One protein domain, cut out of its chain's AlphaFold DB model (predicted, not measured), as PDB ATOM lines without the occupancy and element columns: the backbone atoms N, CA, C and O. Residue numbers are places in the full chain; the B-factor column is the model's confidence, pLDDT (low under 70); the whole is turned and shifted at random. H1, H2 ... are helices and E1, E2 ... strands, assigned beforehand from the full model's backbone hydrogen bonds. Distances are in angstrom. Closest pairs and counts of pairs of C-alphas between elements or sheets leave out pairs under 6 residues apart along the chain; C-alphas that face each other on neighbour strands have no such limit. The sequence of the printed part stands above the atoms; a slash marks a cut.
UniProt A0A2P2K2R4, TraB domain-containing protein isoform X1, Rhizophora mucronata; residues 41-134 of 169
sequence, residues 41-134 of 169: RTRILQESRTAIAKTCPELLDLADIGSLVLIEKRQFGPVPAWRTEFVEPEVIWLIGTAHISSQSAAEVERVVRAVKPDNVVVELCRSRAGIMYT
ATOM      1  N   ARG A  41     -23.149 -22.041  30.963       82.88
ATOM      2  CA  ARG A  41     -21.916 -21.395  30.491       82.88
ATOM      3  C   ARG A  41     -22.216 -19.996  29.999       82.88
ATOM      4  O   ARG A  41     -21.607 -19.049  30.483       82.88
ATOM      5  N   THR A  42     -23.184 -19.863  29.096       84.75
ATOM      6  CA  THR A  42     -23.554 -18.562  28.530       84.75
ATOM      7  C   THR A  42     -23.978 -17.582  29.619       84.75
ATOM      8  O   THR A  42     -23.525 -16.439  29.629       84.75
ATOM      9  N   ARG A  43     -24.784 -18.030  30.589       82.81
ATOM     10  CA  ARG A  43     -25.241 -17.156  31.674       82.81
ATOM     11  C   ARG A  43     -24.097 -16.677  32.571       82.81
ATOM     12  O   ARG A  43     -23.982 -15.477  32.807       82.81
ATOM     13  N   ILE A  44     -23.253 -17.595  33.051       85.69
ATOM     14  CA  ILE A  44     -22.137 -17.254  33.949       85.69
ATOM     15  C   ILE A  44     -21.133 -16.353  33.227       85.69
ATOM     16  O   ILE A  44     -20.710 -15.343  33.786       85.69
ATOM     17  N   LEU A  45     -20.785 -16.676  31.977       89.69
ATOM     18  CA  LEU A  45     -19.829 -15.896  31.193       89.69
ATOM     19  C   LEU A  45     -20.350 -14.490  30.891       89.69
ATOM     20  O   LEU A  45     -19.585 -13.537  31.008       89.69
ATOM     21  N   GLN A  46     -21.635 -14.332  30.564       91.69
ATOM     22  CA  GLN A  46     -22.207 -13.020  30.267       91.69
ATOM     23  C   GLN A  46     -22.225 -12.111  31.502       91.69
ATOM     24  O   GLN A  46     -21.766 -10.970  31.427       91.69
ATOM     25  N   GLU A  47     -22.723 -12.613  32.637       91.69
ATOM     26  CA  GLU A  47     -22.754 -11.857  33.896       91.69
ATOM     27  C   GLU A  47     -21.328 -11.493  34.348       91.69
ATOM     28  O   GLU A  47     -21.048 -10.326  34.639       91.69
ATOM     29  N   SER A  48     -20.407 -12.463  34.302       94.94
ATOM     30  CA  SER A  48     -18.980 -12.275  34.590       94.94
ATOM     31  C   SER A  48     -18.357 -11.199  33.701       94.94
ATOM     32  O   SER A  48     -17.761 -10.246  34.196       94.94
ATOM     33  N   ARG A  49     -18.524 -11.306  32.380       96.00
ATOM     34  CA  ARG A  49     -17.970 -10.362  31.404       96.00
ATOM     35  C   ARG A  49     -18.456  -8.938  31.657       96.00
ATOM     36  O   ARG A  49     -17.656  -8.006  31.633       96.00
ATOM     37  N   THR A  50     -19.753  -8.755  31.910       95.56
ATOM     38  CA  THR A  50     -20.317  -7.436  32.231       95.56
ATOM     39  C   THR A  50     -19.735  -6.869  33.526       95.56
ATOM     40  O   THR A  50     -19.428  -5.677  33.577       95.56
ATOM     41  N   ALA A  51     -19.553  -7.699  34.554       95.12
ATOM     42  CA  ALA A  51     -18.940  -7.274  35.807       95.12
ATOM     43  C   ALA A  51     -17.463  -6.877  35.610       95.12
ATOM     44  O   ALA A  51     -17.076  -5.779  36.010       95.12
ATOM     45  N   ILE A  52     -16.679  -7.691  34.893       96.94
ATOM     46  CA  ILE A  52     -15.267  -7.420  34.571       96.94
ATOM     47  C   ILE A  52     -15.124  -6.125  33.766       96.94
ATOM     48  O   ILE A  52     -14.305  -5.282  34.118       96.94
ATOM     49  N   ALA A  53     -15.963  -5.906  32.748       96.81
ATOM     50  CA  ALA A  53     -15.952  -4.673  31.958       96.81
ATOM     51  C   ALA A  53     -16.184  -3.412  32.811       96.81
ATOM     52  O   ALA A  53     -15.738  -2.325  32.445       96.81
ATOM     53  N   LYS A  54     -16.884  -3.545  33.944       95.75
ATOM     54  CA  LYS A  54     -17.155  -2.448  34.875       95.75
ATOM     55  C   LYS A  54     -16.028  -2.241  35.890       95.75
ATOM     56  O   LYS A  54     -15.761  -1.096  36.241       95.75
ATOM     57  N   THR A  55     -15.423  -3.312  36.406       94.50
ATOM     58  CA  THR A  55     -14.448  -3.234  37.510       94.50
ATOM     59  C   THR A  55     -12.996  -3.197  37.041       94.50
ATOM     60  O   THR A  55     -12.214  -2.437  37.600       94.50
ATOM     61  N   CYS A  56     -12.645  -4.003  36.035       95.62
ATOM     62  CA  CYS A  56     -11.284  -4.191  35.520       95.62
ATOM     63  C   CYS A  56     -11.319  -4.344  33.983       95.62
ATOM     64  O   CYS A  56     -11.087  -5.444  33.466       95.62
ATOM     65  N   PRO A  57     -11.663  -3.278  33.230       96.38
ATOM     66  CA  PRO A  57     -11.807  -3.341  31.774       96.38
ATOM     67  C   PRO A  57     -10.525  -3.783  31.047       96.38
ATOM     68  O   PRO A  57     -10.604  -4.346  29.960       96.38
ATOM     69  N   GLU A  58      -9.352  -3.593  31.649       96.81
ATOM     70  CA  GLU A  58      -8.058  -4.061  31.142       96.81
ATOM     71  C   GLU A  58      -7.901  -5.593  31.117       96.81
ATOM     72  O   GLU A  58      -6.932  -6.097  30.551       96.81
ATOM     73  N   LEU A  59      -8.829  -6.333  31.734       97.50
ATOM     74  CA  LEU A  59      -8.878  -7.797  31.721       97.50
ATOM     75  C   LEU A  59     -10.004  -8.351  30.832       97.50
ATOM     76  O   LEU A  59     -10.238  -9.562  30.827       97.50
ATOM     77  N   LEU A  60     -10.729  -7.487  30.112       96.88
ATOM     78  CA  LEU A  60     -11.901  -7.881  29.326       96.88
ATOM     79  C   LEU A  60     -11.557  -8.874  28.209       96.88
ATOM     80  O   LEU A  60     -12.345  -9.771  27.934       96.88
ATOM     81  N   ASP A  61     -10.364  -8.772  27.630       96.69
ATOM     82  CA  ASP A  61      -9.835  -9.719  26.645       96.69
ATOM     83  C   ASP A  61      -9.785 -11.158  27.187       96.69
ATOM     84  O   ASP A  61     -10.140 -12.089  26.466       96.69
ATOM     85  N   LEU A  62      -9.433 -11.358  28.464       95.75
ATOM     86  CA  LEU A  62      -9.430 -12.690  29.094       95.75
ATOM     87  C   LEU A  62     -10.848 -13.220  29.336       95.75
ATOM     88  O   LEU A  62     -11.096 -14.425  29.253       95.75
ATOM     89  N   ALA A  63     -11.794 -12.323  29.618       95.38
ATOM     90  CA  ALA A  63     -13.201 -12.687  29.734       95.38
ATOM     91  C   ALA A  63     -13.803 -13.041  28.362       95.38
ATOM     92  O   ALA A  63     -14.557 -14.006  28.261       95.38
ATOM     93  N   ASP A  64     -13.430 -12.309  27.307       94.44
ATOM     94  CA  ASP A  64     -13.889 -12.533  25.932       94.44
ATOM     95  C   ASP A  64     -13.435 -13.898  25.389       94.44
ATOM     96  O   ASP A  64     -14.211 -14.581  24.718       94.44
ATOM     97  N   ILE A  65     -12.214 -14.336  25.717       92.19
ATOM     98  CA  ILE A  65     -11.725 -15.684  25.363       92.19
ATOM     99  C   ILE A  65     -12.223 -16.783  26.315       92.19
ATOM    100  O   ILE A  65     -11.991 -17.965  26.064       92.19
ATOM    101  N   GLY A  66     -12.892 -16.413  27.411       91.88
ATOM    102  CA  GLY A  66     -13.428 -17.341  28.407       91.88
ATOM    103  C   GLY A  66     -12.390 -17.943  29.360       91.88
ATOM    104  O   GLY A  66     -12.670 -18.970  29.980       91.88
ATOM    105  N   SER A  67     -11.202 -17.342  29.491       93.50
ATOM    106  CA  SER A  67     -10.163 -17.795  30.429       93.50
ATOM    107  C   SER A  67     -10.276 -17.152  31.812       93.50
ATOM    108  O   SER A  67      -9.735 -17.698  32.771       93.50
ATOM    109  N   LEU A  68     -10.992 -16.029  31.935       96.25
ATOM    110  CA  LEU A  68     -11.237 -15.335  33.199       96.25
ATOM    111  C   LEU A  68     -12.733 -15.257  33.513       96.25
ATOM    112  O   LEU A  68     -13.528 -14.780  32.702       96.25
ATOM    113  N   VAL A  69     -13.102 -15.685  34.720       95.81
ATOM    114  CA  VAL A  69     -14.478 -15.646  35.226       95.81
ATOM    115  C   VAL A  69     -14.518 -14.967  36.593       95.81
ATOM    116  O   VAL A  69     -13.779 -15.342  37.500       95.81
ATOM    117  N   LEU A  70     -15.406 -13.989  36.752       95.69
ATOM    118  CA  LEU A  70     -15.729 -13.340  38.017       95.69
ATOM    119  C   LEU A  70     -17.027 -13.931  38.572       95.69
ATOM    120  O   LEU A  70     -18.071 -13.890  37.923       95.69
ATOM    121  N   ILE A  71     -16.942 -14.473  39.781       92.38
ATOM    122  CA  ILE A  71     -18.054 -15.079  40.512       92.38
ATOM    123  C   ILE A  71     -18.321 -14.216  41.738       92.38
ATOM    124  O   ILE A  71     -17.417 -13.984  42.537       92.38
ATOM    125  N   GLU A  72     -19.555 -13.756  41.910       90.06
ATOM    126  CA  GLU A  72     -19.932 -12.916  43.046       90.06
ATOM    127  C   GLU A  72     -20.840 -13.695  43.993       90.06
ATOM    128  O   GLU A  72     -21.835 -14.292  43.580       90.06
ATOM    129  N   LYS A  73     -20.548 -13.638  45.292       84.38
ATOM    130  CA  LYS A  73     -21.274 -14.375  46.330       84.38
ATOM    131  C   LYS A  73     -22.777 -14.141  46.295       84.38
ATOM    132  O   LYS A  73     -23.534 -15.081  46.482       84.38
ATOM    133  N   ARG A  74     -23.228 -12.922  45.973       76.25
ATOM    134  CA  ARG A  74     -24.658 -12.575  45.852       76.25
ATOM    135  C   ARG A  74     -25.448 -13.457  44.872       76.25
ATOM    136  O   ARG A  74     -26.675 -13.462  44.935       76.25
ATOM    137  N   GLN A  75     -24.774 -14.171  43.968       73.50
ATOM    138  CA  GLN A  75     -25.396 -15.113  43.032       73.50
ATOM    139  C   GLN A  75     -25.811 -16.433  43.704       73.50
ATOM    140  O   GLN A  75     -26.678 -17.137  43.187       73.50
ATOM    141  N   PHE A  76     -25.230 -16.767  44.858       71.69
ATOM    142  CA  PHE A  76     -25.462 -18.011  45.581       71.69
ATOM    143  C   PHE A  76     -26.012 -17.659  46.968       71.69
ATOM    144  O   PHE A  76     -25.548 -16.726  47.610       71.69
ATOM    145  N   GLY A  77     -27.094 -18.324  47.382       73.81
ATOM    146  CA  GLY A  77     -27.874 -17.959  48.572       73.81
ATOM    147  C   GLY A  77     -27.063 -17.867  49.880       73.81
ATOM    148  O   GLY A  77     -25.869 -18.149  49.910       73.81
ATOM    149  N   PRO A  78     -27.704 -17.484  50.997       76.25
ATOM    150  CA  PRO A  78     -26.994 -17.219  52.245       76.25
ATOM    151  C   PRO A  78     -26.175 -18.430  52.712       76.25
ATOM    152  O   PRO A  78     -26.625 -19.575  52.600       76.25
ATOM    153  N   VAL A  79     -25.002 -18.159  53.294       73.00
ATOM    154  CA  VAL A  79     -24.161 -19.189  53.916       73.00
ATOM    155  C   VAL A  79     -24.988 -19.915  54.985       73.00
ATOM    156  O   VAL A  79     -25.579 -19.259  55.852       73.00
ATOM    157  N   PRO A  80     -25.076 -21.254  54.946       80.75
ATOM    158  CA  PRO A  80     -25.836 -21.995  55.940       80.75
ATOM    159  C   PRO A  80     -25.303 -21.767  57.361       80.75
ATOM    160  O   PRO A  80     -24.096 -21.792  57.585       80.75
ATOM    161  N   ALA A  81     -26.198 -21.643  58.346       80.25
ATOM    162  CA  ALA A  81     -25.841 -21.342  59.741       80.25
ATOM    163  C   ALA A  81     -24.896 -22.368  60.410       80.25
ATOM    164  O   ALA A  81     -24.293 -22.074  61.438       80.25
ATOM    165  N   TRP A  82     -24.758 -23.568  59.838       80.25
ATOM    166  CA  TRP A  82     -23.856 -24.623  60.310       80.25
ATOM    167  C   TRP A  82     -22.421 -24.517  59.762       80.25
ATOM    168  O   TRP A  82     -21.591 -25.333  60.142       80.25
ATOM    169  N   ARG A  83     -22.129 -23.540  58.890       76.06
ATOM    170  CA  ARG A  83     -20.771 -23.160  58.455       76.06
ATOM    171  C   ARG A  83     -20.498 -21.699  58.816       76.06
ATOM    172  O   ARG A  83     -20.341 -20.857  57.939       76.06
ATOM    173  N   THR A  84     -20.511 -21.378  60.107       69.12
ATOM    174  CA  THR A  84     -20.275 -20.000  60.593       69.12
ATOM    175  C   THR A  84     -18.797 -19.695  60.817       69.12
ATOM    176  O   THR A  84     -18.409 -18.531  60.840       69.12
ATOM    177  N   GLU A  85     -17.961 -20.724  60.925       78.69
ATOM    178  CA  GLU A  85     -16.511 -20.624  61.073       78.69
ATOM    179  C   GLU A  85     -15.784 -20.224  59.779       78.69
ATOM    180  O   GLU A  85     -14.628 -19.811  59.827       78.69
ATOM    181  N   PHE A  86     -16.449 -20.339  58.624       72.81
ATOM    182  CA  PHE A  86     -15.871 -20.054  57.315       72.81
ATOM    183  C   PHE A  86     -16.524 -18.826  56.680       72.81
ATOM    184  O   PHE A  86     -17.721 -18.816  56.394       72.81
ATOM    185  N   VAL A  87     -15.720 -17.798  56.420       78.31
ATOM    186  CA  VAL A  87     -16.159 -16.599  55.703       78.31
ATOM    187  C   VAL A  87     -15.920 -16.812  54.211       78.31
ATOM    188  O   VAL A  87     -14.787 -16.752  53.740       78.31
ATOM    189  N   GLU A  88     -16.994 -17.074  53.465       78.94
ATOM    190  CA  GLU A  88     -16.930 -17.132  52.001       78.94
ATOM    191  C   GLU A  88     -16.579 -15.751  51.424       78.94
ATOM    192  O   GLU A  88     -17.182 -14.755  51.853       78.94
ATOM    193  N   PRO A  89     -15.641 -15.685  50.457       88.31
ATOM    194  CA  PRO A  89     -15.245 -14.429  49.837       88.31
ATOM    195  C   PRO A  89     -16.428 -13.800  49.099       88.31
ATOM    196  O   PRO A  89     -17.264 -14.500  48.531       88.31
ATOM    197  N   GLU A  90     -16.488 -12.469  49.082       88.19
ATOM    198  CA  GLU A  90     -17.542 -11.742  48.360       88.19
ATOM    199  C   GLU A  90     -17.419 -11.911  46.841       88.19
ATOM    200  O   GLU A  90     -18.430 -11.946  46.136       88.19
ATOM    201  N   VAL A  91     -16.188 -12.065  46.343       92.00
ATOM    202  CA  VAL A  91     -15.892 -12.319  44.933       92.00
ATOM    203  C   VAL A  91     -14.780 -13.349  44.773       92.00
ATOM    204  O   VAL A  91     -13.836 -13.392  45.561       92.00
ATOM    205  N   ILE A  92     -14.870 -14.158  43.723       94.19
ATOM    206  CA  ILE A  92     -13.830 -15.097  43.300       94.19
ATOM    207  C   ILE A  92     -13.482 -14.785  41.848       94.19
ATOM    208  O   ILE A  92     -14.353 -14.793  40.979       94.19
ATOM    209  N   TRP A  93     -12.199 -14.547  41.591       96.38
ATOM    210  CA  TRP A  93     -11.645 -14.417  40.248       96.38
ATOM    211  C   TRP A  93     -11.006 -15.747  39.858       96.38
ATOM    212  O   TRP A  93      -9.970 -16.128  40.404       96.38
ATOM    213  N   LEU A  94     -11.640 -16.472  38.941       96.12
ATOM    214  CA  LEU A  94     -11.164 -17.759  38.452       96.12
ATOM    215  C   LEU A  94     -10.461 -17.572  37.108       96.12
ATOM    216  O   LEU A  94     -11.102 -17.215  36.122       96.12
ATOM    217  N   ILE A  95      -9.157 -17.851  37.071       95.94
ATOM    218  CA  ILE A  95      -8.365 -17.873  35.840       95.94
ATOM    219  C   ILE A  95      -8.018 -19.314  35.455       95.94
ATOM    220  O   ILE A  95      -7.429 -20.063  36.234       95.94
ATOM    221  N   GLY A  96      -8.397 -19.712  34.244       93.56
ATOM    222  CA  GLY A  96      -8.072 -21.011  33.668       93.56
ATOM    223  C   GLY A  96      -6.837 -20.929  32.779       93.56
ATOM    224  O   GLY A  96      -6.830 -20.195  31.796       93.56
ATOM    225  N   THR A  97      -5.810 -21.729  33.076       90.12
ATOM    226  CA  THR A  97      -4.636 -21.894  32.205       90.12
ATOM    227  C   THR A  97      -4.474 -23.362  31.799       90.12
ATOM    228  O   THR A  97      -4.503 -24.274  32.632       90.12
ATOM    229  N   ALA A  98      -4.333 -23.617  30.496       79.75
ATOM    230  CA  ALA A  98      -4.224 -24.979  29.964       79.75
ATOM    231  C   ALA A  98      -2.798 -25.549  30.072       79.75
ATOM    232  O   ALA A  98      -2.618 -26.740  30.330       79.75
ATOM    233  N   HIS A  99      -1.776 -24.702  29.915       75.81
ATOM    234  CA  HIS A  99      -0.371 -25.109  29.867       75.81
ATOM    235  C   HIS A  99       0.503 -24.239  30.772       75.81
ATOM    236  O   HIS A  99       0.206 -23.072  31.008       75.81
ATOM    237  N   ILE A 100       1.614 -24.805  31.249       78.81
ATOM    238  CA  ILE A 100       2.666 -24.034  31.918       78.81
ATOM    239  C   ILE A 100       3.470 -23.346  30.813       78.81
ATOM    240  O   ILE A 100       4.253 -23.990  30.117       78.81
ATOM    241  N   SER A 101       3.223 -22.056  30.605       85.81
ATOM    242  CA  SER A 101       3.891 -21.241  29.590       85.81
ATOM    243  C   SER A 101       4.189 -19.844  30.135       85.81
ATOM    244  O   SER A 101       3.538 -19.394  31.079       85.81
ATOM    245  N   SER A 102       5.150 -19.144  29.529       89.50
ATOM    246  CA  SER A 102       5.442 -17.741  29.860       89.50
ATOM    247  C   SER A 102       4.227 -16.838  29.640       89.50
ATOM    248  O   SER A 102       3.981 -15.946  30.446       89.50
ATOM    249  N   GLN A 103       3.432 -17.112  28.602       91.06
ATOM    250  CA  GLN A 103       2.184 -16.402  28.329       91.06
ATOM    251  C   GLN A 103       1.174 -16.586  29.468       91.06
ATOM    252  O   GLN A 103       0.657 -15.608  29.996       91.06
ATOM    253  N   SER A 104       0.945 -17.828  29.906       91.38
ATOM    254  CA  SER A 104       0.029 -18.116  31.018       91.38
ATOM    255  C   SER A 104       0.496 -17.475  32.327       91.38
ATOM    256  O   SER A 104      -0.326 -16.978  33.090       91.38
ATOM    257  N   ALA A 105       1.809 -17.435  32.575       92.69
ATOM    258  CA  ALA A 105       2.368 -16.738  33.731       92.69
ATOM    259  C   ALA A 105       2.126 -15.218  33.659       92.69
ATOM    260  O   ALA A 105       1.701 -14.628  34.649       92.69
ATOM    261  N   ALA A 106       2.326 -14.604  32.489       94.38
ATOM    262  CA  ALA A 106       2.082 -13.178  32.280       94.38
ATOM    263  C   ALA A 106       0.597 -12.807  32.437       94.38
ATOM    264  O   ALA A 106       0.278 -11.768  33.012       94.38
ATOM    265  N   GLU A 107      -0.325 -13.654  31.972       95.19
ATOM    266  CA  GLU A 107      -1.769 -13.455  32.154       95.19
ATOM    267  C   GLU A 107      -2.168 -13.515  33.633       95.19
ATOM    268  O   GLU A 107      -2.859 -12.618  34.118       95.19
ATOM    269  N   VAL A 108      -1.680 -14.520  34.373       96.00
ATOM    270  CA  VAL A 108      -1.898 -14.628  35.826       96.00
ATOM    271  C   VAL A 108      -1.326 -13.410  36.549       96.00
ATOM    272  O   VAL A 108      -2.015 -12.805  37.368       96.00
ATOM    273  N   GLU A 109      -0.095 -13.009  36.226       96.81
ATOM    274  CA  GLU A 109       0.542 -11.824  36.803       96.81
ATOM    275  C   GLU A 109      -0.290 -10.561  36.555       96.81
ATOM    276  O   GLU A 109      -0.502  -9.760  37.470       96.81
ATOM    277  N   ARG A 110      -0.802 -10.400  35.329       97.12
ATOM    278  CA  ARG A 110      -1.651  -9.270  34.947       97.12
ATOM    279  C   ARG A 110      -2.933  -9.232  35.777       97.12
ATOM    280  O   ARG A 110      -3.268  -8.173  36.303       97.12
ATOM    281  N   VAL A 111      -3.607 -10.372  35.944       97.75
ATOM    282  CA  VAL A 111      -4.824 -10.476  36.767       97.75
ATOM    283  C   VAL A 111      -4.529 -10.164  38.232       97.75
ATOM    284  O   VAL A 111      -5.196  -9.312  38.812       97.75
ATOM    285  N   VAL A 112      -3.508 -10.785  38.829       97.75
ATOM    286  CA  VAL A 112      -3.158 -10.565  40.246       97.75
ATOM    287  C   VAL A 112      -2.805  -9.101  40.506       97.75
ATOM    288  O   VAL A 112      -3.239  -8.529  41.507       97.75
ATOM    289  N   ARG A 113      -2.061  -8.463  39.597       97.75
ATOM    290  CA  ARG A 113      -1.670  -7.054  39.721       97.75
ATOM    291  C   ARG A 113      -2.857  -6.096  39.626       97.75
ATOM    292  O   ARG A 113      -2.879  -5.105  40.358       97.75
ATOM    293  N   ALA A 114      -3.798  -6.372  38.726       97.50
ATOM    294  CA  ALA A 114      -4.993  -5.558  38.535       97.50
ATOM    295  C   ALA A 114      -5.984  -5.726  39.698       97.50
ATOM    296  O   ALA A 114      -6.419  -4.741  40.291       97.50
ATOM    297  N   VAL A 115      -6.282  -6.976  40.068       96.50
ATOM    298  CA  VAL A 115      -7.309  -7.320  41.064       96.50
ATOM    299  C   VAL A 115      -6.829  -7.109  42.500       96.50
ATOM    300  O   VAL A 115      -7.637  -6.764  43.357       96.50
ATOM    301  N   LYS A 116      -5.530  -7.303  42.775       97.00
ATOM    302  CA  LYS A 116      -4.933  -7.259  44.124       97.00
ATOM    303  C   LYS A 116      -5.733  -8.086  45.151       97.00
ATOM    304  O   LYS A 116      -6.217  -7.526  46.134       97.00
ATOM    305  N   PRO A 117      -5.914  -9.398  44.918       96.00
ATOM    306  CA  PRO A 117      -6.743 -10.228  45.784       96.00
ATOM    307  C   PRO A 117      -6.115 -10.404  47.173       96.00
ATOM    308  O   PRO A 117      -4.894 -10.479  47.298       96.00
ATOM    309  N   ASP A 118      -6.953 -10.565  48.200       94.81
ATOM    310  CA  ASP A 118      -6.494 -10.873  49.565       94.81
ATOM    311  C   ASP A 118      -5.825 -12.250  49.654       94.81
ATOM    312  O   ASP A 118      -4.909 -12.467  50.442       94.81
ATOM    313  N   ASN A 119      -6.302 -13.199  48.842       94.12
ATOM    314  CA  ASN A 119      -5.832 -14.576  48.824       94.12
ATOM    315  C   ASN A 119      -5.711 -15.075  47.383       94.12
ATOM    316  O   ASN A 119      -6.601 -14.847  46.562       94.12
ATOM    317  N   VAL A 120      -4.640 -15.816  47.098       94.62
ATOM    318  CA  VAL A 120      -4.441 -16.516  45.823       94.62
ATOM    319  C   VAL A 120      -4.413 -18.013  46.098       94.62
ATOM    320  O   VAL A 120      -3.626 -18.486  46.915       94.62
ATOM    321  N   VAL A 121      -5.273 -18.755  45.407       93.19
ATOM    322  CA  VAL A 121      -5.349 -20.217  45.488       93.19
ATOM    323  C   VAL A 121      -5.002 -20.788  44.122       93.19
ATOM    324  O   VAL A 121      -5.514 -20.323  43.107       93.19
ATOM    325  N   VAL A 122      -4.144 -21.806  44.099       91.50
ATOM    326  CA  VAL A 122      -3.737 -22.489  42.868       91.50
ATOM    327  C   VAL A 122      -4.254 -23.924  42.911       91.50
ATOM    328  O   VAL A 122      -3.893 -24.689  43.804       91.50
ATOM    329  N   GLU A 123      -5.090 -24.293  41.942       90.06
ATOM    330  CA  GLU A 123      -5.486 -25.683  41.707       90.06
ATOM    331  C   GLU A 123      -4.550 -26.293  40.662       90.06
ATOM    332  O   GLU A 123      -4.324 -25.728  39.590       90.06
ATOM    333  N   LEU A 124      -3.960 -27.437  41.000       86.19
ATOM    334  CA  LEU A 124      -3.080 -28.185  40.118       86.19
ATOM    335  C   LEU A 124      -3.522 -29.641  40.111       86.19
ATOM    336  O   LEU A 124      -3.683 -30.266  41.160       86.19
ATOM    337  N   CYS A 125      -3.579 -30.228  38.917       84.94
ATOM    338  CA  CYS A 125      -3.714 -31.669  38.806       84.94
ATOM    339  C   CYS A 125      -2.511 -32.371  39.463       84.94
ATOM    340  O   CYS A 125      -1.405 -31.829  39.538       84.94
ATOM    341  N   ARG A 126      -2.717 -33.618  39.902       82.62
ATOM    342  CA  ARG A 126      -1.739 -34.387  40.690       82.62
ATOM    343  C   ARG A 126      -0.326 -34.412  40.090       82.62
ATOM    344  O   ARG A 126       0.645 -34.330  40.835       82.62
ATOM    345  N   SER A 127      -0.202 -34.530  38.766       82.00
ATOM    346  CA  SER A 127       1.099 -34.533  38.087       82.00
ATOM    347  C   SER A 127       1.808 -33.179  38.170       82.00
ATOM    348  O   SER A 127       3.008 -33.144  38.422       82.00
ATOM    349  N   ARG A 128       1.074 -32.069  38.011       80.62
ATOM    350  CA  ARG A 128       1.620 -30.705  38.095       80.62
ATOM    351  C   ARG A 128       2.004 -30.331  39.524       80.62
ATOM    352  O   ARG A 128       3.072 -29.766  39.728       80.62
ATOM    353  N   ALA A 129       1.187 -30.717  40.506       82.50
ATOM    354  CA  ALA A 129       1.500 -30.508  41.919       82.50
ATOM    355  C   ALA A 129       2.822 -31.187  42.320       82.50
ATOM    356  O   ALA A 129       3.615 -30.604  43.049       82.50
ATOM    357  N   GLY A 130       3.096 -32.388  41.793       76.69
ATOM    358  CA  GLY A 130       4.326 -33.124  42.089       76.69
ATOM    359  C   GLY A 130       5.613 -32.437  41.625       76.69
ATOM    360  O   GLY A 130       6.639 -32.667  42.245       76.69
ATOM    361  N   ILE A 131       5.566 -31.600  40.581       74.88
ATOM    362  CA  ILE A 131       6.746 -30.909  40.029       74.88
ATOM    363  C   ILE A 131       7.083 -29.650  40.844       74.88
ATOM    364  O   ILE A 131       8.259 -29.391  41.098       74.88
ATOM    365  N   MET A 132       6.065 -28.904  41.291       69.50
ATOM    366  CA  MET A 132       6.218 -27.606  41.967       69.50
ATOM    367  C   MET A 132       7.014 -27.679  43.282       69.50
ATOM    368  O   MET A 132       7.664 -26.711  43.650       69.50
ATOM    369  N   TYR A 133       6.993 -28.825  43.968       62.72
ATOM    370  CA  TYR A 133       7.667 -29.014  45.260       62.72
ATOM    371  C   TYR A 133       9.011 -29.761  45.167       62.72
ATOM    372  O   TYR A 133       9.632 -30.028  46.190       62.72
ATOM    373  N   THR A 134       9.464 -30.127  43.965       60.31
ATOM    374  CA  THR A 134      10.698 -30.922  43.770       60.31
ATOM    375  C   THR A 134      11.944 -30.090  43.470       60.31
ATOM    376  O   THR A 134      13.040 -30.642  43.491       60.31
TER     377      THR A 134
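What this domain is: This is residues 41 to 134 of the 169 residues of the protein "TraB domain-containing protein isoform X1" of Rhizophora mucronata (UniProt A0A2P2K2R4). A hairpin of two antiparallel strands, E1 and E2, lies in the middle; the helical hairpin of H1 and H2 packs on E1, H3 lies near E2, and H4 sits far off. In the long loop between the strands, residues 80 to 86 stick out. The printed part has 94 residues, with four named helices and two named strands in the order H1, H2, E1, E2, H3, H4; of the 54 residues in named elements helices hold 44 and strands 10, mostly helix, and the whole is only just loose, close to compact, with a radius of gyration of the C-alphas of 15.1 A and spans of 41 by 32 by 25 A.

How they stand to each other: E1, residues 68 to 72, and E2, residues 91 to 95, have N 69 and O 94 within hydrogen-bond range, 2.9 A. H1, residues 41 to 55, and H2, residues 57 to 64, touch, the closest C-alphas being Arg 49 and Ala 63, 5.6 A. H3, residues 102 to 115, and H4, residues 126 to 132, are apart. Every O i to N i+4 pair is within hydrogen-bond range in H1 and H3, 2 of 4 in H2 and 2 of 3 in H4.

Where its parts are: H1 spans 20.9 A from its first to its last C-alpha and begins with C-alpha 41 at (-21.916, -21.395, 30.491); H4 ends with C-alpha 132 at (6.218, -27.606, 41.967).

The domain as a whole: The printed part has no cut; E1 to E2 is a long link; pLDDT is under 70 at residues 84 and 132 to 134.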